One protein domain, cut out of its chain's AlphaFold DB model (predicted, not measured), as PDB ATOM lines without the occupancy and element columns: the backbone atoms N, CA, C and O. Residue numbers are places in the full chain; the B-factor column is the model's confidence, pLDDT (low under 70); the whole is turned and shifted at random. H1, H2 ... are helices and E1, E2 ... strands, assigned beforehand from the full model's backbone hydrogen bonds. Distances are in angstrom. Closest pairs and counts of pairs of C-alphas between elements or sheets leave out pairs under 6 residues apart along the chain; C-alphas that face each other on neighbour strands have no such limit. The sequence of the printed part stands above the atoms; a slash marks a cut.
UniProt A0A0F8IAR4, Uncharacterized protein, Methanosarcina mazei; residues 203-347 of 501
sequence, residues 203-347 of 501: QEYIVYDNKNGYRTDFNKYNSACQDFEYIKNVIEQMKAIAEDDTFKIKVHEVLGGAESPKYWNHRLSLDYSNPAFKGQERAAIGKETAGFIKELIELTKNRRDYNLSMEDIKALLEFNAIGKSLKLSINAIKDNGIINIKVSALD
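What this domain is: This is residues 203 to 347 of the 501 residues of an uncharacterized protein of Methanosarcina mazei (UniProt A0A0F8IAR4). A strongly twisted sheet of four strands has one face covered by two helices, H3 along its strands and H5 across them over E1, while its other face is bare. H2 crosses H5 and reaches by a tight link to the beginning of H3, while the long H4 lies beside H5 at the end of the body far from H3, away from the sheet, and makes a loose helical hairpin with H5. The printed part has 145 residues with five named helices and four named strands, in the order E1 H1 H2 H3 E2 H4 H5 E3 E4; the sheet runs E1 E4 E3 E2, antiparallel throughout, and the class is mixed, helices and strands. The whole is compact, with a radius of gyration of the C-alphas of 16.0 A and spans of 48 by 35 by 22 A.

Where its parts are: E1 is residues 203 to 209, beginning at C-alpha 203 (-43.754, -27.235, -23.889). E4, residues 338 to 346, is 24.8 A long and ends at C-alpha 346 (-37.789, -25.646, -22.096); E3, residues 327 to 335, is 25.4 A long, and E2 is residues 269 to 273. H3, residues 245 to 259, measures 20.9 A; H5, residues 310 to 323, 19.9 A; H2, residues 229 to 243, 20.8 A. H4, residues 282 to 301, measures 29.1 A from C-alpha 282 (-32.512, -33.626, -8.417). H1 is residues 224 to 227.

How they stand to each other: E1 and E2 are edge strands. N 205 and O 343 of E1 and E4 are 2.9 A apart, N 331 and O 342 of E3 and E4, a hairpin, 2.8 A, and N 272 and O 328 of E2 and E3 2.8 A, within hydrogen-bond range. H3 and H5 are on the same face of the sheet, two layers with helices on one face. H3, at a height of 8.0 A, runs along the strands over E4 and E3; the C-alphas of Val 254 and Ala 332 are its closest to E3, 6.0 A. H5, at a height of 6.9 A, runs across the strands over E1, at 71 degrees to it on the local plane. H2, the hub, touches H5, Val 234 and Asn 320 having the closest C-alphas, 5.4 A; at 71 degrees they are only just about perpendicular. With residues 230 to 231 alone H2 touches H4, closest C-alphas Tyr 230 and Phe 292, 5.0 A. H4 and H5 only just touch, with 3 pairs of C-alphas within 8 A, the closest Thr 300 and Ile 313, 6.8 A; they run opposite ways at a shallow tilt of 10 degrees. H1 and H2 touch only at the corner, closest C-alphas Cys 225 and Lys 232, 4.5 A. Every O i to N i+4 pair is within hydrogen-bond range in H2, H3 and H4, and 9 of 10 in H5; H1 is too short for such a pair.

The domain as a whole: The C-alphas of Pro 261 and Ala 283 are the two farthest apart, 49.1 A. The printed part has no cut, and its long link is E1 to H1. Residues 278 to 283 have pLDDT under 70.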
ATOM      1  N   GLN A 203     -42.353 -27.079 -24.269       83.00
ATOM      2  CA  GLN A 203     -43.754 -27.235 -23.889       83.00
ATOM      3  C   GLN A 203     -44.413 -25.866 -23.947       83.00
ATOM      4  O   GLN A 203     -43.830 -24.890 -23.469       83.00
ATOM      5  N   GLU A 204     -45.589 -25.784 -24.561       88.94
ATOM      6  CA  GLU A 204     -46.311 -24.528 -24.741       88.94
ATOM      7  C   GLU A 204     -47.750 -24.671 -24.283       88.94
ATOM      8  O   GLU A 204     -48.402 -25.644 -24.632       88.94
ATOM      9  N   TYR A 205     -48.263 -23.657 -23.597       90.75
ATOM     10  CA  TYR A 205     -49.673 -23.566 -23.242       90.75
ATOM     11  C   TYR A 205     -50.234 -22.200 -23.645       90.75
ATOM     12  O   TYR A 205     -49.591 -21.166 -23.439       90.75
ATOM     13  N   ILE A 206     -51.438 -22.179 -24.224       90.31
ATOM     14  CA  ILE A 206     -52.133 -20.935 -24.590       90.31
ATOM     15  C   ILE A 206     -52.811 -20.376 -23.340       90.31
ATOM     16  O   ILE A 206     -53.849 -20.876 -22.915       90.31
ATOM     17  N   VAL A 207     -52.248 -19.310 -22.775       90.69
ATOM     18  CA  VAL A 207     -52.798 -18.661 -21.575       90.69
ATOM     19  C   VAL A 207     -53.910 -17.673 -21.897       90.69
ATOM     20  O   VAL A 207     -54.813 -17.494 -21.084       90.69
ATOM     21  N   TYR A 208     -53.864 -17.052 -23.076       89.50
ATOM     22  CA  TYR A 208     -54.811 -16.021 -23.484       89.50
ATOM     23  C   TYR A 208     -55.073 -16.090 -24.987       89.50
ATOM     24  O   TYR A 208     -54.146 -16.299 -25.774       89.50
ATOM     25  N   ASP A 209     -56.317 -15.852 -25.387       87.00
ATOM     26  CA  ASP A 209     -56.661 -15.525 -26.766       87.00
ATOM     27  C   ASP A 209     -57.597 -14.312 -26.833       87.00
ATOM     28  O   ASP A 209     -58.429 -14.099 -25.954       87.00
ATOM     29  N   ASN A 210     -57.477 -13.509 -27.887       82.69
ATOM     30  CA  ASN A 210     -58.247 -12.269 -28.031       82.69
ATOM     31  C   ASN A 210     -59.767 -12.466 -28.227       82.69
ATOM     32  O   ASN A 210     -60.505 -11.483 -28.211       82.69
ATOM     33  N   LYS A 211     -60.251 -13.698 -28.423       83.00
ATOM     34  CA  LYS A 211     -61.678 -14.016 -28.572       83.00
ATOM     35  C   LYS A 211     -62.322 -14.426 -27.244       83.00
ATOM     36  O   LYS A 211     -63.448 -14.019 -26.983       83.00
ATOM     37  N   ASN A 212     -61.639 -15.233 -26.433       81.25
ATOM     38  CA  ASN A 212     -62.176 -15.813 -25.195       81.25
ATOM     39  C   ASN A 212     -61.488 -15.287 -23.925       81.25
ATOM     40  O   ASN A 212     -61.901 -15.630 -22.821       81.25
ATOM     41  N   GLY A 213     -60.455 -14.455 -24.059       85.00
ATOM     42  CA  GLY A 213     -59.663 -13.962 -22.940       85.00
ATOM     43  C   GLY A 213     -58.718 -15.029 -22.384       85.00
ATOM     44  O   GLY A 213     -58.143 -15.825 -23.128       85.00
ATOM     45  N   TYR A 214     -58.532 -15.032 -21.061       83.56
ATOM     46  CA  TYR A 214     -57.721 -16.045 -20.387       83.56
ATOM     47  C   TYR A 214     -58.386 -17.422 -20.487       83.56
ATOM     48  O   TYR A 214     -59.551 -17.586 -20.135       83.56
ATOM     49  N   ARG A 215     -57.633 -18.421 -20.958       79.56
ATOM     50  CA  ARG A 215     -58.174 -19.759 -21.252       79.56
ATOM     51  C   ARG A 215     -58.266 -20.691 -20.052       79.56
ATOM     52  O   ARG A 215     -58.979 -21.691 -20.112       79.56
ATOM     53  N   THR A 216     -57.518 -20.415 -18.991       78.62
ATOM     54  CA  THR A 216     -57.399 -21.363 -17.884       78.62
ATOM     55  C   THR A 216     -58.461 -21.116 -16.828       78.62
ATOM     56  O   THR A 216     -58.298 -20.258 -15.967       78.62
ATOM     57  N   ASP A 217     -59.516 -21.925 -16.846       86.12
ATOM     58  CA  ASP A 217     -60.330 -22.131 -15.651       86.12
ATOM     59  C   ASP A 217     -59.676 -23.215 -14.792       86.12
ATOM     60  O   ASP A 217     -59.696 -24.396 -15.139       86.12
ATOM     61  N   PHE A 218     -59.053 -22.821 -13.681       90.19
ATOM     62  CA  PHE A 218     -58.455 -23.780 -12.756       90.19
ATOM     63  C   PHE A 218     -59.492 -24.498 -11.880       90.19
ATOM     64  O   PHE A 218     -59.167 -25.534 -11.301       90.19
ATOM     65  N   ASN A 219     -60.719 -23.976 -11.764       90.44
ATOM     66  CA  ASN A 219     -61.727 -24.541 -10.866       90.44
ATOM     67  C   ASN A 219     -62.220 -25.909 -11.330       90.44
ATOM     68  O   ASN A 219     -62.576 -26.742 -10.497       90.44
ATOM     69  N   LYS A 220     -62.169 -26.184 -12.639       91.94
ATOM     70  CA  LYS A 220     -62.501 -27.504 -13.193       91.94
ATOM     71  C   LYS A 220     -61.641 -28.638 -12.622       91.94
ATOM     72  O   LYS A 220     -62.098 -29.770 -12.563       91.94
ATOM     73  N   TYR A 221     -60.431 -28.344 -12.140       94.31
ATOM     74  CA  TYR A 221     -59.548 -29.343 -11.530       94.31
ATOM     75  C   TYR A 221     -59.789 -29.542 -10.028       94.31
ATOM     76  O   TYR A 221     -59.178 -30.430  -9.444       94.31
ATOM     77  N   ASN A 222     -60.663 -28.756  -9.380       93.50
ATOM     78  CA  ASN A 222     -60.820 -28.778  -7.919       93.50
ATOM     79  C   ASN A 222     -61.172 -30.170  -7.375       93.50
ATOM     80  O   ASN A 222     -60.645 -30.544  -6.333       93.50
ATOM     81  N   SER A 223     -62.014 -30.935  -8.081       93.50
ATOM     82  CA  SER A 223     -62.353 -32.309  -7.686       93.50
ATOM     83  C   SER A 223     -61.139 -33.235  -7.782       93.50
ATOM     84  O   SER A 223     -60.864 -33.972  -6.846       93.50
ATOM     85  N   ALA A 224     -60.364 -33.156  -8.867       94.00
ATOM     86  CA  ALA A 224     -59.152 -33.959  -9.022       94.00
ATOM     87  C   ALA A 224     -58.091 -33.596  -7.966       94.00
ATOM     88  O   ALA A 224     -57.433 -34.471  -7.418       94.00
ATOM     89  N   CYS A 225     -57.965 -32.314  -7.614       94.88
ATOM     90  CA  CYS A 225     -57.036 -31.849  -6.584       94.88
ATOM     91  C   CYS A 225     -57.355 -32.360  -5.165       94.88
ATOM     92  O   CYS A 225     -56.512 -32.210  -4.281       94.88
ATOM     93  N   GLN A 226     -58.553 -32.903  -4.915       93.94
ATOM     94  CA  GLN A 226     -58.884 -33.545  -3.637       93.94
ATOM     95  C   GLN A 226     -58.274 -34.946  -3.534       93.94
ATOM     96  O   GLN A 226     -57.855 -35.340  -2.447       93.94
ATOM     97  N   ASP A 227     -58.162 -35.645  -4.665       95.50
ATOM     98  CA  ASP A 227     -57.737 -37.047  -4.724       95.50
ATOM     99  C   ASP A 227     -56.271 -37.219  -5.161       95.50
ATOM    100  O   ASP A 227     -55.655 -38.250  -4.884       95.50
ATOM    101  N   PHE A 228     -55.698 -36.214  -5.831       96.62
ATOM    102  CA  PHE A 228     -54.378 -36.277  -6.462       96.62
ATOM    103  C   PHE A 228     -53.468 -35.130  -5.986       96.62
ATOM    104  O   PHE A 228     -53.615 -33.973  -6.394       96.62
ATOM    105  N   GLU A 229     -52.511 -35.448  -5.108       95.62
ATOM    106  CA  GLU A 229     -51.635 -34.480  -4.433       95.62
ATOM    107  C   GLU A 229     -50.622 -33.839  -5.395       95.62
ATOM    108  O   GLU A 229     -50.425 -32.620  -5.387       95.62
ATOM    109  N   TYR A 230     -49.981 -34.628  -6.258       93.94
ATOM    110  CA  TYR A 230     -49.022 -34.107  -7.233       93.94
ATOM    111  C   TYR A 230     -49.706 -33.265  -8.315       93.94
ATOM    112  O   TYR A 230     -49.163 -32.233  -8.715       93.94
ATOM    113  N   ILE A 231     -50.903 -33.650  -8.761       95.31
ATOM    114  CA  ILE A 231     -51.715 -32.842  -9.683       95.31
ATOM    115  C   ILE A 231     -52.098 -31.512  -9.029       95.31
ATOM    116  O   ILE A 231     -51.949 -30.459  -9.655       95.31
ATOM    117  N   LYS A 232     -52.513 -31.534  -7.757       95.38
ATOM    118  CA  LYS A 232     -52.781 -30.316  -6.987       95.38
ATOM    119  C   LYS A 232     -51.565 -29.389  -6.954       95.38
ATOM    120  O   LYS A 232     -51.704 -28.209  -7.269       95.38
ATOM    121  N   ASN A 233     -50.376 -29.917  -6.663       92.56
ATOM    122  CA  ASN A 233     -49.138 -29.132  -6.636       92.56
ATOM    123  C   ASN A 233     -48.831 -28.470  -7.992       92.56
ATOM    124  O   ASN A 233     -48.440 -27.302  -8.037       92.56
ATOM    125  N   VAL A 234     -49.037 -29.187  -9.103       92.56
ATOM    126  CA  VAL A 234     -48.863 -28.643 -10.463       92.56
ATOM    127  C   VAL A 234     -49.849 -27.505 -10.736       92.56
ATOM    128  O   VAL A 234     -49.460 -26.455 -11.251       92.56
ATOM    129  N   ILE A 235     -51.117 -27.679 -10.356       94.31
ATOM    130  CA  ILE A 235     -52.144 -26.642 -10.501       94.31
ATOM    131  C   ILE A 235     -51.812 -25.409  -9.656       94.31
ATOM    132  O   ILE A 235     -51.930 -24.291 -10.152       94.31
ATOM    133  N   GLU A 236     -51.367 -25.581  -8.413       92.69
ATOM    134  CA  GLU A 236     -50.983 -24.473  -7.530       92.69
ATOM    135  C   GLU A 236     -49.783 -23.682  -8.069       92.69
ATOM    136  O   GLU A 236     -49.797 -22.451  -8.039       92.69
ATOM    137  N   GLN A 237     -48.777 -24.358  -8.633       91.31
ATOM    138  CA  GLN A 237     -47.652 -23.687  -9.296       91.31
ATOM    139  C   GLN A 237     -48.120 -22.857 -10.495       91.31
ATOM    140  O   GLN A 237     -47.703 -21.709 -10.657       91.31
ATOM    141  N   MET A 238     -49.010 -23.409 -11.323       92.06
ATOM    142  CA  MET A 238     -49.527 -22.693 -12.487       92.06
ATOM    143  C   MET A 238     -50.439 -21.521 -12.090       92.06
ATOM    144  O   MET A 238     -50.382 -20.467 -12.725       92.06
ATOM    145  N   LYS A 239     -51.231 -21.663 -11.016       91.94
ATOM    146  CA  LYS A 239     -52.001 -20.557 -10.423       91.94
ATOM    147  C   LYS A 239     -51.083 -19.427  -9.971       91.94
ATOM    148  O   LYS A 239     -51.310 -18.290 -10.361       91.94
ATOM    149  N   ALA A 240     -50.005 -19.740  -9.249       91.62
ATOM    150  CA  ALA A 240     -49.043 -18.738  -8.790       91.62
ATOM    151  C   ALA A 240     -48.401 -17.951  -9.952       91.62
ATOM    152  O   ALA A 240     -48.206 -16.745  -9.838       91.62
ATOM    153  N   ILE A 241     -48.123 -18.604 -11.088       91.88
ATOM    154  CA  ILE A 241     -47.645 -17.923 -12.306       91.88
ATOM    155  C   ILE A 241     -48.739 -17.032 -12.905       91.88
ATOM    156  O   ILE A 241     -48.474 -15.892 -13.268       91.88
ATOM    157  N   ALA A 242     -49.964 -17.545 -13.030       90.31
ATOM    158  CA  ALA A 242     -51.074 -16.806 -13.629       90.31
ATOM    159  C   ALA A 242     -51.508 -15.592 -12.786       90.31
ATOM    160  O   ALA A 242     -51.998 -14.602 -13.331       90.31
ATOM    161  N   GLU A 243     -51.343 -15.669 -11.466       90.62
ATOM    162  CA  GLU A 243     -51.694 -14.612 -10.521       90.62
ATOM    163  C   GLU A 243     -50.608 -13.538 -10.387       90.62
ATOM    164  O   GLU A 243     -50.941 -12.414 -10.009       90.62
ATOM    165  N   ASP A 244     -49.364 -13.834 -10.767       93.12
ATOM    166  CA  ASP A 244     -48.247 -12.892 -10.720       93.12
ATOM    167  C   ASP A 244     -48.473 -11.663 -11.621       93.12
ATOM    168  O   ASP A 244     -48.763 -11.756 -12.818       93.12
ATOM    169  N   ASP A 245     -48.301 -10.472 -11.049       93.44
ATOM    170  CA  ASP A 245     -48.544  -9.218 -11.763       93.44
ATOM    171  C   ASP A 245     -47.527  -8.990 -12.884       93.44
ATOM    172  O   ASP A 245     -47.879  -8.492 -13.955       93.44
ATOM    173  N   THR A 246     -46.272  -9.417 -12.690       93.62
ATOM    174  CA  THR A 246     -45.239  -9.303 -13.731       93.62
ATOM    175  C   THR A 246     -45.593 -10.159 -14.945       93.62
ATOM    176  O   THR A 246     -45.386  -9.737 -16.087       93.62
ATOM    177  N   PHE A 247     -46.149 -11.348 -14.716       92.81
ATOM    178  CA  PHE A 247     -46.656 -12.220 -15.764       92.81
ATOM    179  C   PHE A 247     -47.784 -11.552 -16.558       92.81
ATOM    180  O   PHE A 247     -47.688 -11.439 -17.782       92.81
ATOM    181  N   LYS A 248     -48.812 -11.038 -15.869       92.31
ATOM    182  CA  LYS A 248     -49.949 -10.343 -16.499       92.31
ATOM    183  C   LYS A 248     -49.503  -9.132 -17.318       92.31
ATOM    184  O   LYS A 248     -49.936  -8.976 -18.459       92.31
ATOM    185  N   ILE A 249     -48.604  -8.306 -16.772       93.44
ATOM    186  CA  ILE A 249     -48.043  -7.139 -17.473       93.44
ATOM    187  C   ILE A 249     -47.397  -7.573 -18.788       93.44
ATOM    188  O   ILE A 249     -47.699  -7.003 -19.835       93.44
ATOM    189  N   LYS A 250     -46.564  -8.619 -18.760       93.88
ATOM    190  CA  LYS A 250     -45.905  -9.123 -19.970       93.88
ATOM    191  C   LYS A 250     -46.901  -9.685 -20.975       93.88
ATOM    192  O   LYS A 250     -46.769  -9.386 -22.154       93.88
ATOM    193  N   VAL A 251     -47.911 -10.444 -20.540       92.75
ATOM    194  CA  VAL A 251     -48.987 -10.928 -21.429       92.75
ATOM    195  C   VAL A 251     -49.647  -9.761 -22.167       92.75
ATOM    196  O   VAL A 251     -49.780  -9.815 -23.392       92.75
ATOM    197  N   HIS A 252     -49.994  -8.685 -21.458       91.50
ATOM    198  CA  HIS A 252     -50.591  -7.493 -22.063       91.50
ATOM    199  C   HIS A 252     -49.618  -6.712 -22.961       91.50
ATOM    200  O   HIS A 252     -50.037  -6.199 -23.996       91.50
ATOM    201  N   GLU A 253     -48.326  -6.660 -22.624       92.25
ATOM    202  CA  GLU A 253     -47.292  -6.044 -23.465       92.25
ATOM    203  C   GLU A 253     -47.173  -6.759 -24.820       92.25
ATOM    204  O   GLU A 253     -47.227  -6.116 -25.874       92.25
ATOM    205  N   VAL A 254     -47.078  -8.097 -24.815       93.00
ATOM    206  CA  VAL A 254     -46.985  -8.866 -26.065       93.00
ATOM    207  C   VAL A 254     -48.295  -8.800 -26.859       93.00
ATOM    208  O   VAL A 254     -48.263  -8.702 -28.087       93.00
ATOM    209  N   LEU A 255     -49.445  -8.799 -26.174       91.81
ATOM    210  CA  LEU A 255     -50.758  -8.627 -26.799       91.81
ATOM    211  C   LEU A 255     -50.867  -7.278 -27.520       91.81
ATOM    212  O   LEU A 255     -51.165  -7.262 -28.712       91.81
ATOM    213  N   GLY A 256     -50.544  -6.167 -26.850       88.81
ATOM    214  CA  GLY A 256     -50.580  -4.834 -27.459       88.81
ATOM    215  C   GLY A 256     -49.630  -4.712 -28.657       88.81
ATOM    216  O   GLY A 256     -49.976  -4.122 -29.682       88.81
ATOM    217  N   GLY A 257     -48.457  -5.352 -28.580       88.44
ATOM    218  CA  GLY A 257     -47.544  -5.477 -29.718       88.44
ATOM    219  C   GLY A 257     -48.144  -6.252 -30.897       88.44
ATOM    220  O   GLY A 257     -47.960  -5.859 -32.048       88.44
ATOM    221  N   ALA A 258     -48.884  -7.332 -30.633       88.00
ATOM    222  CA  ALA A 258     -49.510  -8.176 -31.655       88.00
ATOM    223  C   ALA A 258     -50.783  -7.563 -32.277       88.00
ATOM    224  O   ALA A 258     -51.109  -7.837 -33.441       88.00
ATOM    225  N   GLU A 259     -51.500  -6.732 -31.519       89.69
ATOM    226  CA  GLU A 259     -52.676  -5.981 -31.975       89.69
ATOM    227  C   GLU A 259     -52.300  -4.804 -32.880       89.69
ATOM    228  O   GLU A 259     -53.077  -4.429 -33.762       89.69
ATOM    229  N   SER A 260     -51.084  -4.272 -32.725       87.56
ATOM    230  CA  SER A 260     -50.555  -3.189 -33.554       87.56
ATOM    231  C   SER A 260     -50.678  -3.498 -35.058       87.56
ATOM    232  O   SER A 260     -50.233  -4.554 -35.527       87.56
ATOM    233  N   PRO A 261     -51.173  -2.549 -35.878       82.50
ATOM    234  CA  PRO A 261     -51.137  -2.667 -37.336       82.50
ATOM    235  C   PRO A 261     -49.721  -2.861 -37.894       82.50
ATOM    236  O   PRO A 261     -49.573  -3.370 -39.000       82.50
ATOM    237  N   LYS A 262     -48.689  -2.475 -37.127       85.88
ATOM    238  CA  LYS A 262     -47.267  -2.659 -37.445       85.88
ATOM    239  C   LYS A 262     -46.604  -3.702 -36.538       85.88
ATOM    240  O   LYS A 262     -45.445  -3.528 -36.171       85.88
ATOM    241  N   TYR A 263     -47.313  -4.772 -36.167       79.88
ATOM    242  CA  TYR A 263     -46.840  -5.804 -35.225       79.88
ATOM    243  C   TYR A 263     -45.431  -6.354 -35.519       79.88
ATOM    244  O   TYR A 263     -44.716  -6.731 -34.598       79.88
ATOM    245  N   TRP A 264     -44.992  -6.365 -36.784       76.62
ATOM    246  CA  TRP A 264     -43.646  -6.795 -37.190       76.62
ATOM    247  C   TRP A 264     -42.507  -5.913 -36.648       76.62
ATOM    248  O   TRP A 264     -41.356  -6.340 -36.666       76.62
ATOM    249  N   ASN A 265     -42.808  -4.704 -36.170       82.19
ATOM    250  CA  ASN A 265     -41.850  -3.818 -35.502       82.19
ATOM    251  C   ASN A 265     -41.788  -4.041 -33.983       82.19
ATOM    252  O   ASN A 265     -40.979  -3.407 -33.309       82.19
ATOM    253  N   HIS A 266     -42.655  -4.892 -33.430       83.56
ATOM    254  CA  HIS A 266     -42.739  -5.138 -31.997       83.56
ATOM    255  C   HIS A 266     -42.070  -6.463 -31.633       83.56
ATOM    256  O   HIS A 266     -42.090  -7.437 -32.390       83.56
ATOM    257  N   ARG A 267     -41.490  -6.516 -30.432       84.81
ATOM    258  CA  ARG A 267     -40.957  -7.752 -29.865       84.81
ATOM    259  C   ARG A 267     -42.125  -8.606 -29.366       84.81
ATOM    260  O   ARG A 267     -42.678  -8.338 -28.310       84.81
ATOM    261  N   LEU A 268     -42.479  -9.649 -30.119       88.50
ATOM    262  CA  LEU A 268     -43.586 -10.561 -29.785       88.50
ATOM    263  C   LEU A 268     -43.174 -11.750 -28.900       88.50
ATOM    264  O   LEU A 268     -43.866 -12.766 -28.860       88.50
ATOM    265  N   SER A 269     -42.030 -11.637 -28.225       90.62
ATOM    266  CA  SER A 269     -41.466 -12.671 -27.361       90.62
ATOM    267  C   SER A 269     -40.724 -12.026 -26.196       90.62
ATOM    268  O   SER A 269     -39.722 -11.337 -26.409       90.62
ATOM    269  N   LEU A 270     -41.206 -12.233 -24.973       90.69
ATOM    270  CA  LEU A 270     -40.610 -11.690 -23.751       90.69
ATOM    271  C   LEU A 270     -40.174 -12.813 -22.817       90.69
ATOM    272  O   LEU A 270     -40.899 -13.782 -22.604       90.69
ATOM    273  N   ASP A 271     -38.998 -12.656 -22.216       90.88
ATOM    274  CA  ASP A 271     -38.500 -13.582 -21.202       90.88
ATOM    275  C   ASP A 271     -39.191 -13.312 -19.863       90.88
ATOM    276  O   ASP A 271     -39.405 -12.160 -19.481       90.88
ATOM    277  N   TYR A 272     -39.505 -14.360 -19.109       90.44
ATOM    278  CA  TYR A 272     -40.132 -14.295 -17.793       90.44
ATOM    279  C   TYR A 272     -39.430 -15.250 -16.822       90.44
ATOM    280  O   TYR A 272     -39.139 -16.394 -17.160       90.44
ATOM    281  N   SER A 273     -39.116 -14.765 -15.621       89.44
ATOM    282  CA  SER A 273     -38.547 -15.599 -14.562       89.44
ATOM    283  C   SER A 273     -39.698 -16.161 -13.749       89.44
ATOM    284  O   SER A 273     -40.496 -15.382 -13.243       89.44
ATOM    285  N   ASN A 274     -39.781 -17.482 -13.632       87.81
ATOM    286  CA  ASN A 274     -40.880 -18.144 -12.942       87.81
ATOM    287  C   ASN A 274     -40.753 -17.964 -11.413       87.81
ATOM    288  O   ASN A 274     -39.816 -18.516 -10.828       87.81
ATOM    289  N   PRO A 275     -41.673 -17.242 -10.746       83.81
ATOM    290  CA  PRO A 275     -41.637 -17.031  -9.300       83.81
ATOM    291  C   PRO A 275     -42.035 -18.286  -8.516       83.81
ATOM    292  O   PRO A 275     -41.655 -18.431  -7.358       83.81
ATOM    293  N   ALA A 276     -42.771 -19.212  -9.138       81.81
ATOM    294  CA  ALA A 276     -43.180 -20.473  -8.527       81.81
ATOM    295  C   ALA A 276     -42.057 -21.527  -8.528       81.81
ATOM    296  O   ALA A 276     -42.201 -22.584  -7.909       81.81
ATOM    297  N   PHE A 277     -40.931 -21.259  -9.200       81.44
ATOM    298  CA  PHE A 277     -39.807 -22.185  -9.245       81.44
ATOM    299  C   PHE A 277     -39.097 -22.253  -7.886       81.44
ATOM    300  O   PHE A 277     -38.421 -21.315  -7.466       81.44
ATOM    301  N   LYS A 278     -39.205 -23.400  -7.205       69.69
ATOM    302  CA  LYS A 278     -38.664 -23.592  -5.847       69.69
ATOM    303  C   LYS A 278     -37.231 -24.130  -5.777       69.69
ATOM    304  O   LYS A 278     -36.771 -24.390  -4.676       69.69
ATOM    305  N   GLY A 279     -36.529 -24.300  -6.903       65.75
ATOM    306  CA  GLY A 279     -35.135 -24.775  -6.919       65.75
ATOM    307  C   GLY A 279     -34.936 -26.069  -6.126       65.75
ATOM    308  O   GLY A 279     -34.428 -26.048  -5.014       65.75
ATOM    309  N   GLN A 280     -35.365 -27.203  -6.675       64.75
ATOM    310  CA  GLN A 280     -35.329 -28.480  -5.959       64.75
ATOM    311  C   GLN A 280     -34.063 -29.297  -6.245       64.75
ATOM    312  O   GLN A 280     -33.503 -29.254  -7.343       64.75
ATOM    313  N   GLU A 281     -33.658 -30.114  -5.268       65.12
ATOM    314  CA  GLU A 281     -32.664 -31.163  -5.483       65.12
ATOM    315  C   GLU A 281     -33.158 -32.196  -6.506       65.12
ATOM    316  O   GLU A 281     -34.338 -32.541  -6.586       65.12
ATOM    317  N   ARG A 282     -32.222 -32.746  -7.279       63.94
ATOM    318  CA  ARG A 282     -32.512 -33.626  -8.417       63.94
ATOM    319  C   ARG A 282     -33.344 -34.865  -8.054       63.94
ATOM    320  O   ARG A 282     -34.222 -35.251  -8.826       63.94
ATOM    321  N   ALA A 283     -33.089 -35.479  -6.899       65.62
ATOM    322  CA  ALA A 283     -33.850 -36.639  -6.430       65.62
ATOM    323  C   ALA A 283     -35.319 -36.280  -6.129       65.62
ATOM    324  O   ALA A 283     -36.227 -37.040  -6.472       65.62
ATOM    325  N   ALA A 284     -35.562 -35.089  -5.571       74.50
ATOM    326  CA  ALA A 284     -36.910 -34.590  -5.312       74.50
ATOM    327  C   ALA A 284     -37.682 -34.363  -6.623       74.50
ATOM    328  O   ALA A 284     -38.809 -34.839  -6.746       74.50
ATOM    329  N   ILE A 285     -37.040 -33.768  -7.639       75.06
ATOM    330  CA  ILE A 285     -37.641 -33.559  -8.971       75.06
ATOM    331  C   ILE A 285     -38.043 -34.893  -9.615       75.06
ATOM    332  O   ILE A 285     -39.129 -35.007 -10.193       75.06
ATOM    333  N   GLY A 286     -37.179 -35.912  -9.525       74.44
ATOM    334  CA  GLY A 286     -37.451 -37.250 -10.055       74.44
ATOM    335  C   GLY A 286     -38.659 -37.905  -9.385       74.44
ATOM    336  O   GLY A 286     -39.570 -38.368 -10.074       74.44
ATOM    337  N   LYS A 287     -38.709 -37.879  -8.048       79.88
ATOM    338  CA  LYS A 287     -39.823 -38.432  -7.265       79.88
ATOM    339  C   LYS A 287     -41.138 -37.696  -7.525       79.88
ATOM    340  O   LYS A 287     -42.154 -38.348  -7.742       79.88
ATOM    341  N   GLU A 288     -41.116 -36.364  -7.554       83.75
ATOM    342  CA  GLU A 288     -42.300 -35.543  -7.832       83.75
ATOM    343  C   GLU A 288     -42.835 -35.795  -9.245       83.75
ATOM    344  O   GLU A 288     -44.035 -35.942  -9.449       83.75
ATOM    345  N   THR A 289     -41.942 -35.908 -10.229       82.38
ATOM    346  CA  THR A 289     -42.328 -36.202 -11.615       82.38
ATOM    347  C   THR A 289     -42.896 -37.614 -11.752       82.38
ATOM    348  O   THR A 289     -43.915 -37.792 -12.410       82.38
ATOM    349  N   ALA A 290     -42.299 -38.616 -11.102       81.94
ATOM    350  CA  ALA A 290     -42.839 -39.976 -11.092       81.94
ATOM    351  C   ALA A 290     -44.214 -40.051 -10.401       81.94
ATOM    352  O   ALA A 290     -45.110 -40.738 -10.894       81.94
ATOM    353  N   GLY A 291     -44.389 -39.320  -9.294       87.75
ATOM    354  CA  GLY A 291     -45.664 -39.178  -8.591       87.75
ATOM    355  C   GLY A 291     -46.746 -38.561  -9.473       87.75
ATOM    356  O   GLY A 291     -47.789 -39.175  -9.676       87.75
ATOM    357  N   PHE A 292     -46.445 -37.418 -10.097       90.50
ATOM    358  CA  PHE A 292     -47.332 -36.760 -11.058       90.50
ATOM    359  C   PHE A 292     -47.729 -37.680 -12.217       90.50
ATOM    360  O   PHE A 292     -48.903 -37.771 -12.552       90.50
ATOM    361  N   ILE A 293     -46.776 -38.405 -12.814       88.62
ATOM    362  CA  ILE A 293     -47.060 -39.341 -13.914       88.62
ATOM    363  C   ILE A 293     -48.029 -40.441 -13.466       88.62
ATOM    364  O   ILE A 293     -48.947 -40.783 -14.210       88.62
ATOM    365  N   LYS A 294     -47.832 -40.990 -12.262       89.38
ATOM    366  CA  LYS A 294     -48.709 -42.026 -11.707       89.38
ATOM    367  C   LYS A 294     -50.131 -41.495 -11.514       89.38
ATOM    368  O   LYS A 294     -51.075 -42.138 -11.959       89.38
ATOM    369  N   GLU A 295     -50.273 -40.330 -10.887       94.69
ATOM    370  CA  GLU A 295     -51.579 -39.699 -10.680       94.69
ATOM    371  C   GLU A 295     -52.251 -39.327 -11.999       94.69
ATOM    372  O   GLU A 295     -53.440 -39.570 -12.156       94.69
ATOM    373  N   LEU A 296     -51.502 -38.812 -12.980       94.00
ATOM    374  CA  LEU A 296     -52.070 -38.457 -14.276       94.00
ATOM    375  C   LEU A 296     -52.616 -39.684 -15.012       94.00
ATOM    376  O   LEU A 296     -53.658 -39.588 -15.654       94.00
ATOM    377  N   ILE A 297     -51.949 -40.837 -14.917       92.75
ATOM    378  CA  ILE A 297     -52.448 -42.089 -15.504       92.75
ATOM    379  C   ILE A 297     -53.767 -42.497 -14.847       92.75
ATOM    380  O   ILE A 297     -54.725 -42.781 -15.562       92.75
ATOM    381  N   GLU A 298     -53.843 -42.487 -13.515       94.94
ATOM    382  CA  GLU A 298     -55.080 -42.824 -12.796       94.94
ATOM    383  C   GLU A 298     -56.203 -41.815 -13.066       94.94
ATOM    384  O   GLU A 298     -57.339 -42.213 -13.332       94.94
ATOM    385  N   LEU A 299     -55.885 -40.520 -13.106       96.00
ATOM    386  CA  LEU A 299     -56.836 -39.488 -13.498       96.00
ATOM    387  C   LEU A 299     -57.308 -39.697 -14.938       96.00
ATOM    388  O   LEU A 299     -58.487 -39.540 -15.210       96.00
ATOM    389  N   THR A 300     -56.430 -40.082 -15.866       95.44
ATOM    390  CA  THR A 300     -56.808 -40.299 -17.273       95.44
ATOM    391  C   THR A 300     -57.797 -41.454 -17.418       95.44
ATOM    392  O   THR A 300     -58.757 -41.327 -18.176       95.44
ATOM    393  N   LYS A 301     -57.610 -42.545 -16.663       95.25
ATOM    394  CA  LYS A 301     -58.545 -43.686 -16.645       95.25
ATOM    395  C   LYS A 301     -59.945 -43.274 -16.188       95.25
ATOM    396  O   LYS A 301     -60.928 -43.694 -16.790       95.25
ATOM    397  N   ASN A 302     -60.017 -42.404 -15.179       95.38
ATOM    398  CA  ASN A 302     -61.265 -42.016 -14.514       95.38
ATOM    399  C   ASN A 302     -61.698 -40.574 -14.828       95.38
ATOM    400  O   ASN A 302     -62.555 -40.011 -14.155       95.38
ATOM    401  N   ARG A 303     -61.131 -39.930 -15.858       95.00
ATOM    402  CA  ARG A 303     -61.273 -38.474 -16.091       95.00
ATOM    403  C   ARG A 303     -62.718 -38.002 -16.235       95.00
ATOM    404  O   ARG A 303     -63.020 -36.841 -15.979       95.00
ATOM    405  N   ARG A 304     -63.606 -38.897 -16.678       94.50
ATOM    406  CA  ARG A 304     -65.033 -38.613 -16.865       94.50
ATOM    407  C   ARG A 304     -65.739 -38.406 -15.530       94.50
ATOM    408  O   ARG A 304     -66.619 -37.556 -15.467       94.50
ATOM    409  N   ASP A 305     -65.289 -39.083 -14.478       95.62
ATOM    410  CA  ASP A 305     -65.819 -38.934 -13.118       95.62
ATOM    411  C   ASP A 305     -65.485 -37.549 -12.547       95.62
ATOM    412  O   ASP A 305     -66.251 -36.978 -11.777       95.62
ATOM    413  N   TYR A 306     -64.384 -36.960 -13.018       95.38
ATOM    414  CA  TYR A 306     -63.954 -35.597 -12.697       95.38
ATOM    415  C   TYR A 306     -64.464 -34.541 -13.688       95.38
ATOM    416  O   TYR A 306     -64.098 -33.374 -13.572       95.38
ATOM    417  N   ASN A 307     -65.287 -34.927 -14.671       94.75
ATOM    418  CA  ASN A 307     -65.761 -34.057 -15.752       94.75
ATOM    419  C   ASN A 307     -64.621 -33.366 -16.540       94.75
ATOM    420  O   ASN A 307     -64.730 -32.202 -16.928       94.75
ATOM    421  N   LEU A 308     -63.516 -34.083 -16.776       95.19
ATOM    422  CA  LEU A 308     -62.357 -33.593 -17.524       95.19
ATOM    423  C   LEU A 308     -62.288 -34.196 -18.936       95.19
ATOM    424  O   LEU A 308     -62.459 -35.403 -19.161       95.19
ATOM    425  N   SER A 309     -61.985 -33.343 -19.912       94.12
ATOM    426  CA  SER A 309     -61.667 -33.735 -21.285       94.12
ATOM    427  C   SER A 309     -60.205 -34.178 -21.415       94.12
ATOM    428  O   SER A 309     -59.377 -33.915 -20.546       94.12
ATOM    429  N   MET A 310     -59.848 -34.816 -22.534       93.12
ATOM    430  CA  MET A 310     -58.438 -35.126 -22.811       93.12
ATOM    431  C   MET A 310     -57.580 -33.883 -23.053       93.12
ATOM    432  O   MET A 310     -56.377 -33.921 -22.799       93.12
ATOM    433  N   GLU A 311     -58.173 -32.773 -23.493       91.00
ATOM    434  CA  GLU A 311     -57.462 -31.495 -23.599       91.00
ATOM    435  C   GLU A 311     -57.070 -30.969 -22.212       91.00
ATOM    436  O   GLU A 311     -55.964 -30.461 -22.043       91.00
ATOM    437  N   ASP A 312     -57.915 -31.182 -21.199       92.75
ATOM    438  CA  ASP A 312     -57.611 -30.811 -19.811       92.75
ATOM    439  C   ASP A 312     -56.472 -31.664 -19.236       92.75
ATOM    440  O   ASP A 312     -55.559 -31.152 -18.592       92.75
ATOM    441  N   ILE A 313     -56.477 -32.968 -19.526       93.81
ATOM    442  CA  ILE A 313     -55.392 -33.878 -19.137       93.81
ATOM    443  C   ILE A 313     -54.065 -33.475 -19.802       93.81
ATOM    444  O   ILE A 313     -53.022 -33.453 -19.148       93.81
ATOM    445  N   LYS A 314     -54.087 -33.112 -21.089       91.12
ATOM    446  CA  LYS A 314     -52.901 -32.611 -21.805       91.12
ATOM    447  C   LYS A 314     -52.406 -31.274 -21.253       91.12
ATOM    448  O   LYS A 314     -51.199 -31.086 -21.129       91.12
ATOM    449  N   ALA A 315     -53.309 -30.387 -20.839       91.31
ATOM    450  CA  ALA A 315     -52.929 -29.129 -20.205       91.31
ATOM    451  C   ALA A 315     -52.160 -29.354 -18.891       91.31
ATOM    452  O   ALA A 315     -51.189 -28.650 -18.629       91.31
ATOM    453  N   LEU A 316     -52.510 -30.371 -18.088       92.44
ATOM    454  CA  LEU A 316     -51.756 -30.715 -16.868       92.44
ATOM    455  C   LEU A 316     -50.293 -31.068 -17.163       92.44
ATOM    456  O   LEU A 316     -49.397 -30.757 -16.376       92.44
ATOM    457  N   LEU A 317     -50.040 -31.705 -18.305       87.94
ATOM    458  CA  LEU A 317     -48.695 -32.028 -18.756       87.94
ATOM    459  C   LEU A 317     -47.870 -30.787 -19.084       87.94
ATOM    460  O   LEU A 317     -46.716 -30.668 -18.659       87.94
ATOM    461  N   GLU A 318     -48.489 -29.858 -19.804       88.81
ATOM    462  CA  GLU A 318     -47.904 -28.566 -20.148       88.81
ATOM    463  C   GLU A 318     -47.660 -27.738 -18.873       88.81
ATOM    464  O   GLU A 318     -46.570 -27.190 -18.696       88.81
ATOM    465  N   PHE A 319     -48.605 -27.739 -17.926       91.00
ATOM    466  CA  PHE A 319     -48.466 -27.079 -16.624       91.00
ATOM    467  C   PHE A 319     -47.305 -27.635 -15.809       91.00
ATOM    468  O   PHE A 319     -46.525 -26.855 -15.269       91.00
ATOM    469  N   ASN A 320     -47.141 -28.958 -15.742       88.31
ATOM    470  CA  ASN A 320     -46.039 -29.570 -14.998       88.31
ATOM    471  C   ASN A 320     -44.670 -29.157 -15.569       88.31
ATOM    472  O   ASN A 320     -43.740 -28.883 -14.812       88.31
ATOM    473  N   ALA A 321     -44.540 -29.068 -16.896       84.19
ATOM    474  CA  ALA A 321     -43.303 -28.611 -17.528       84.19
ATOM    475  C   ALA A 321     -43.050 -27.105 -17.324       84.19
ATOM    476  O   ALA A 321     -41.920 -26.703 -17.043       84.19
ATOM    477  N   ILE A 322     -44.095 -26.277 -17.429       88.31
ATOM    478  CA  ILE A 322     -44.018 -24.824 -17.224       88.31
ATOM    479  C   ILE A 322     -43.691 -24.495 -15.762       88.31
ATOM    480  O   ILE A 322     -42.736 -23.762 -15.498       88.31
ATOM    481  N   GLY A 323     -44.419 -25.084 -14.809       87.25
ATOM    482  CA  GLY A 323     -44.254 -24.849 -13.371       87.25
ATOM    483  C   GLY A 323     -42.852 -25.184 -12.857       87.25
ATOM    484  O   GLY A 323     -42.324 -24.483 -11.994       87.25
ATOM    485  N   LYS A 324     -42.198 -26.185 -13.460       81.31
ATOM    486  CA  LYS A 324     -40.840 -26.630 -13.105       81.31
ATOM    487  C   LYS A 324     -39.715 -25.896 -13.833       81.31
ATOM    488  O   LYS A 324     -38.546 -26.155 -13.547       81.31
ATOM    489  N   SER A 325     -40.016 -24.989 -14.758       83.94
ATOM    490  CA  SER A 325     -38.981 -24.238 -15.471       83.94
ATOM    491  C   SER A 325     -38.643 -22.935 -14.754       83.94
ATOM    492  O   SER A 325     -39.533 -22.146 -14.453       83.94
ATOM    493  N   LEU A 326     -37.351 -22.664 -14.542       83.25
ATOM    494  CA  LEU A 326     -36.875 -21.391 -13.979       83.25
ATOM    495  C   LEU A 326     -37.153 -20.206 -14.918       83.25
ATOM    496  O   LEU A 326     -37.488 -19.111 -14.467       83.25
ATOM    497  N   LYS A 327     -36.981 -20.416 -16.228       86.44
ATOM    498  CA  LYS A 327     -37.176 -19.393 -17.261       86.44
ATOM    499  C   LYS A 327     -38.292 -19.807 -18.204       86.44
ATOM    500  O   LYS A 327     -38.311 -20.932 -18.703       86.44
ATOM    501  N   LEU A 328     -39.184 -18.871 -18.470       90.81
ATOM    502  CA  LEU A 328     -40.309 -19.003 -19.380       90.81
ATOM    503  C   LEU A 328     -40.195 -17.940 -20.471       90.81
ATOM    504  O   LEU A 328     -39.560 -16.901 -20.284       90.81
ATOM    505  N   SER A 329     -40.825 -18.195 -21.608       91.50
ATOM    506  CA  SER A 329     -40.961 -17.237 -22.701       91.50
ATOM    507  C   SER A 329     -42.442 -17.022 -22.987       91.50
ATOM    508  O   SER A 329     -43.188 -17.985 -23.143       91.50
ATOM    509  N   ILE A 330     -42.874 -15.764 -23.030       93.19
ATOM    510  CA  ILE A 330     -44.247 -15.369 -23.348       93.19
ATOM    511  C   ILE A 330     -44.259 -14.884 -24.793       93.19
ATOM    512  O   ILE A 330     -43.586 -13.909 -25.124       93.19
ATOM    513  N   ASN A 331     -45.007 -15.572 -25.652       92.88
ATOM    514  CA  ASN A 331     -44.982 -15.388 -27.100       92.88
ATOM    515  C   ASN A 331     -46.377 -15.080 -27.641       92.88
ATOM    516  O   ASN A 331     -47.329 -15.775 -27.295       92.88
ATOM    517  N   ALA A 332     -46.498 -14.105 -28.540       91.12
ATOM    518  CA  ALA A 332     -47.736 -13.866 -29.277       91.12
ATOM    519  C   ALA A 332     -47.650 -14.436 -30.692       91.12
ATOM    520  O   ALA A 332     -46.712 -14.156 -31.440       91.12
ATOM    521  N   ILE A 333     -48.671 -15.196 -31.081       87.31
ATOM    522  CA  ILE A 333     -48.843 -15.703 -32.439       87.31
ATOM    523  C   ILE A 333     -50.170 -15.189 -32.977       87.31
ATOM    524  O   ILE A 333     -51.221 -15.408 -32.378       87.31
ATOM    525  N   LYS A 334     -50.116 -14.541 -34.141       81.31
ATOM    526  CA  LYS A 334     -51.294 -14.111 -34.891       81.31
ATOM    527  C   LYS A 334     -51.565 -15.110 -36.009       81.31
ATOM    528  O   LYS A 334     -50.796 -15.175 -36.966       81.31
ATOM    529  N   ASP A 335     -52.652 -15.865 -35.895       75.75
ATOM    530  CA  ASP A 335     -53.083 -16.836 -36.901       75.75
ATOM    531  C   ASP A 335     -54.550 -16.604 -37.276       75.75
ATOM    532  O   ASP A 335     -55.426 -16.561 -36.418       75.75
ATOM    533  N   ASN A 336     -54.822 -16.408 -38.570       72.50
ATOM    534  CA  ASN A 336     -56.163 -16.143 -39.116       72.50
ATOM    535  C   ASN A 336     -56.965 -15.051 -38.374       72.50
ATOM    536  O   ASN A 336     -58.180 -15.147 -38.231       72.50
ATOM    537  N   GLY A 337     -56.283 -14.003 -37.897       75.88
ATOM    538  CA  GLY A 337     -56.899 -12.896 -37.153       75.88
ATOM    539  C   GLY A 337     -57.085 -13.151 -35.653       75.88
ATOM    540  O   GLY A 337     -57.415 -12.218 -34.924       75.88
ATOM    541  N   ILE A 338     -56.809 -14.366 -35.178       83.81
ATOM    542  CA  ILE A 338     -56.795 -14.716 -33.757       83.81
ATOM    543  C   ILE A 338     -55.383 -14.482 -33.221       83.81
ATOM    544  O   ILE A 338     -54.401 -14.938 -33.812       83.81
ATOM    545  N   ILE A 339     -55.279 -13.757 -32.110       87.94
ATOM    546  CA  ILE A 339     -54.020 -13.548 -31.395       87.94
ATOM    547  C   ILE A 339     -54.019 -14.490 -30.201       87.94
ATOM    548  O   ILE A 339     -54.849 -14.355 -29.305       87.94
ATOM    549  N   ASN A 340     -53.079 -15.430 -30.202       91.38
ATOM    550  CA  ASN A 340     -52.847 -16.354 -29.102       91.38
ATOM    551  C   ASN A 340     -51.579 -15.940 -28.364       91.38
ATOM    552  O   ASN A 340     -50.521 -15.815 -28.986       91.38
ATOM    553  N   ILE A 341     -51.677 -15.783 -27.047       92.62
ATOM    554  CA  ILE A 341     -50.521 -15.616 -26.172       92.62
ATOM    555  C   ILE A 341     -50.204 -16.968 -25.548       92.62
ATOM    556  O   ILE A 341     -51.036 -17.585 -24.877       92.62
ATOM    557  N   LYS A 342     -48.985 -17.431 -25.795       93.56
ATOM    558  CA  LYS A 342     -48.452 -18.697 -25.315       93.56
ATOM    559  C   LYS A 342     -47.401 -18.460 -24.252       93.56
ATOM    560  O   LYS A 342     -46.580 -17.555 -24.385       93.56
ATOM    561  N   VAL A 343     -47.388 -19.323 -23.251       92.50
ATOM    562  CA  VAL A 343     -46.246 -19.488 -22.355       92.50
ATOM    563  C   VAL A 343     -45.506 -20.731 -22.782       92.50
ATOM    564  O   VAL A 343     -46.113 -21.792 -22.906       92.50
ATOM    565  N   SER A 344     -44.207 -20.588 -22.988       90.19
ATOM    566  CA  SER A 344     -43.341 -21.661 -23.436       90.19
ATOM    567  C   SER A 344     -42.224 -21.895 -22.424       90.19
ATOM    568  O   SER A 344     -41.611 -20.950 -21.920       90.19
ATOM    569  N   ALA A 345     -41.945 -23.162 -22.144       86.44
ATOM    570  CA  ALA A 345     -40.882 -23.607 -21.258       86.44
ATOM    571  C   ALA A 345     -39.993 -24.620 -21.975       86.44
ATOM    572  O   ALA A 345     -40.479 -25.459 -22.736       86.44
ATOM    573  N   LEU A 346     -38.689 -24.566 -21.709       76.12
ATOM    574  CA  LEU A 346     -37.789 -25.646 -22.096       76.12
ATOM    575  C   LEU A 346     -37.913 -26.775 -21.078       76.12
ATOM    576  O   LEU A 346     -37.799 -26.545 -19.875       76.12
ATOM    577  N   ASP A 347     -38.084 -28.003 -21.557       73.88
ATOM    578  CA  ASP A 347     -37.996 -29.204 -20.732       73.88
ATOM    579  C   ASP A 347     -36.531 -29.444 -20.323       73.88
ATOM    580  O   ASP A 347     -35.774 -30.203 -20.940       73.88
TER     581      ASP A 347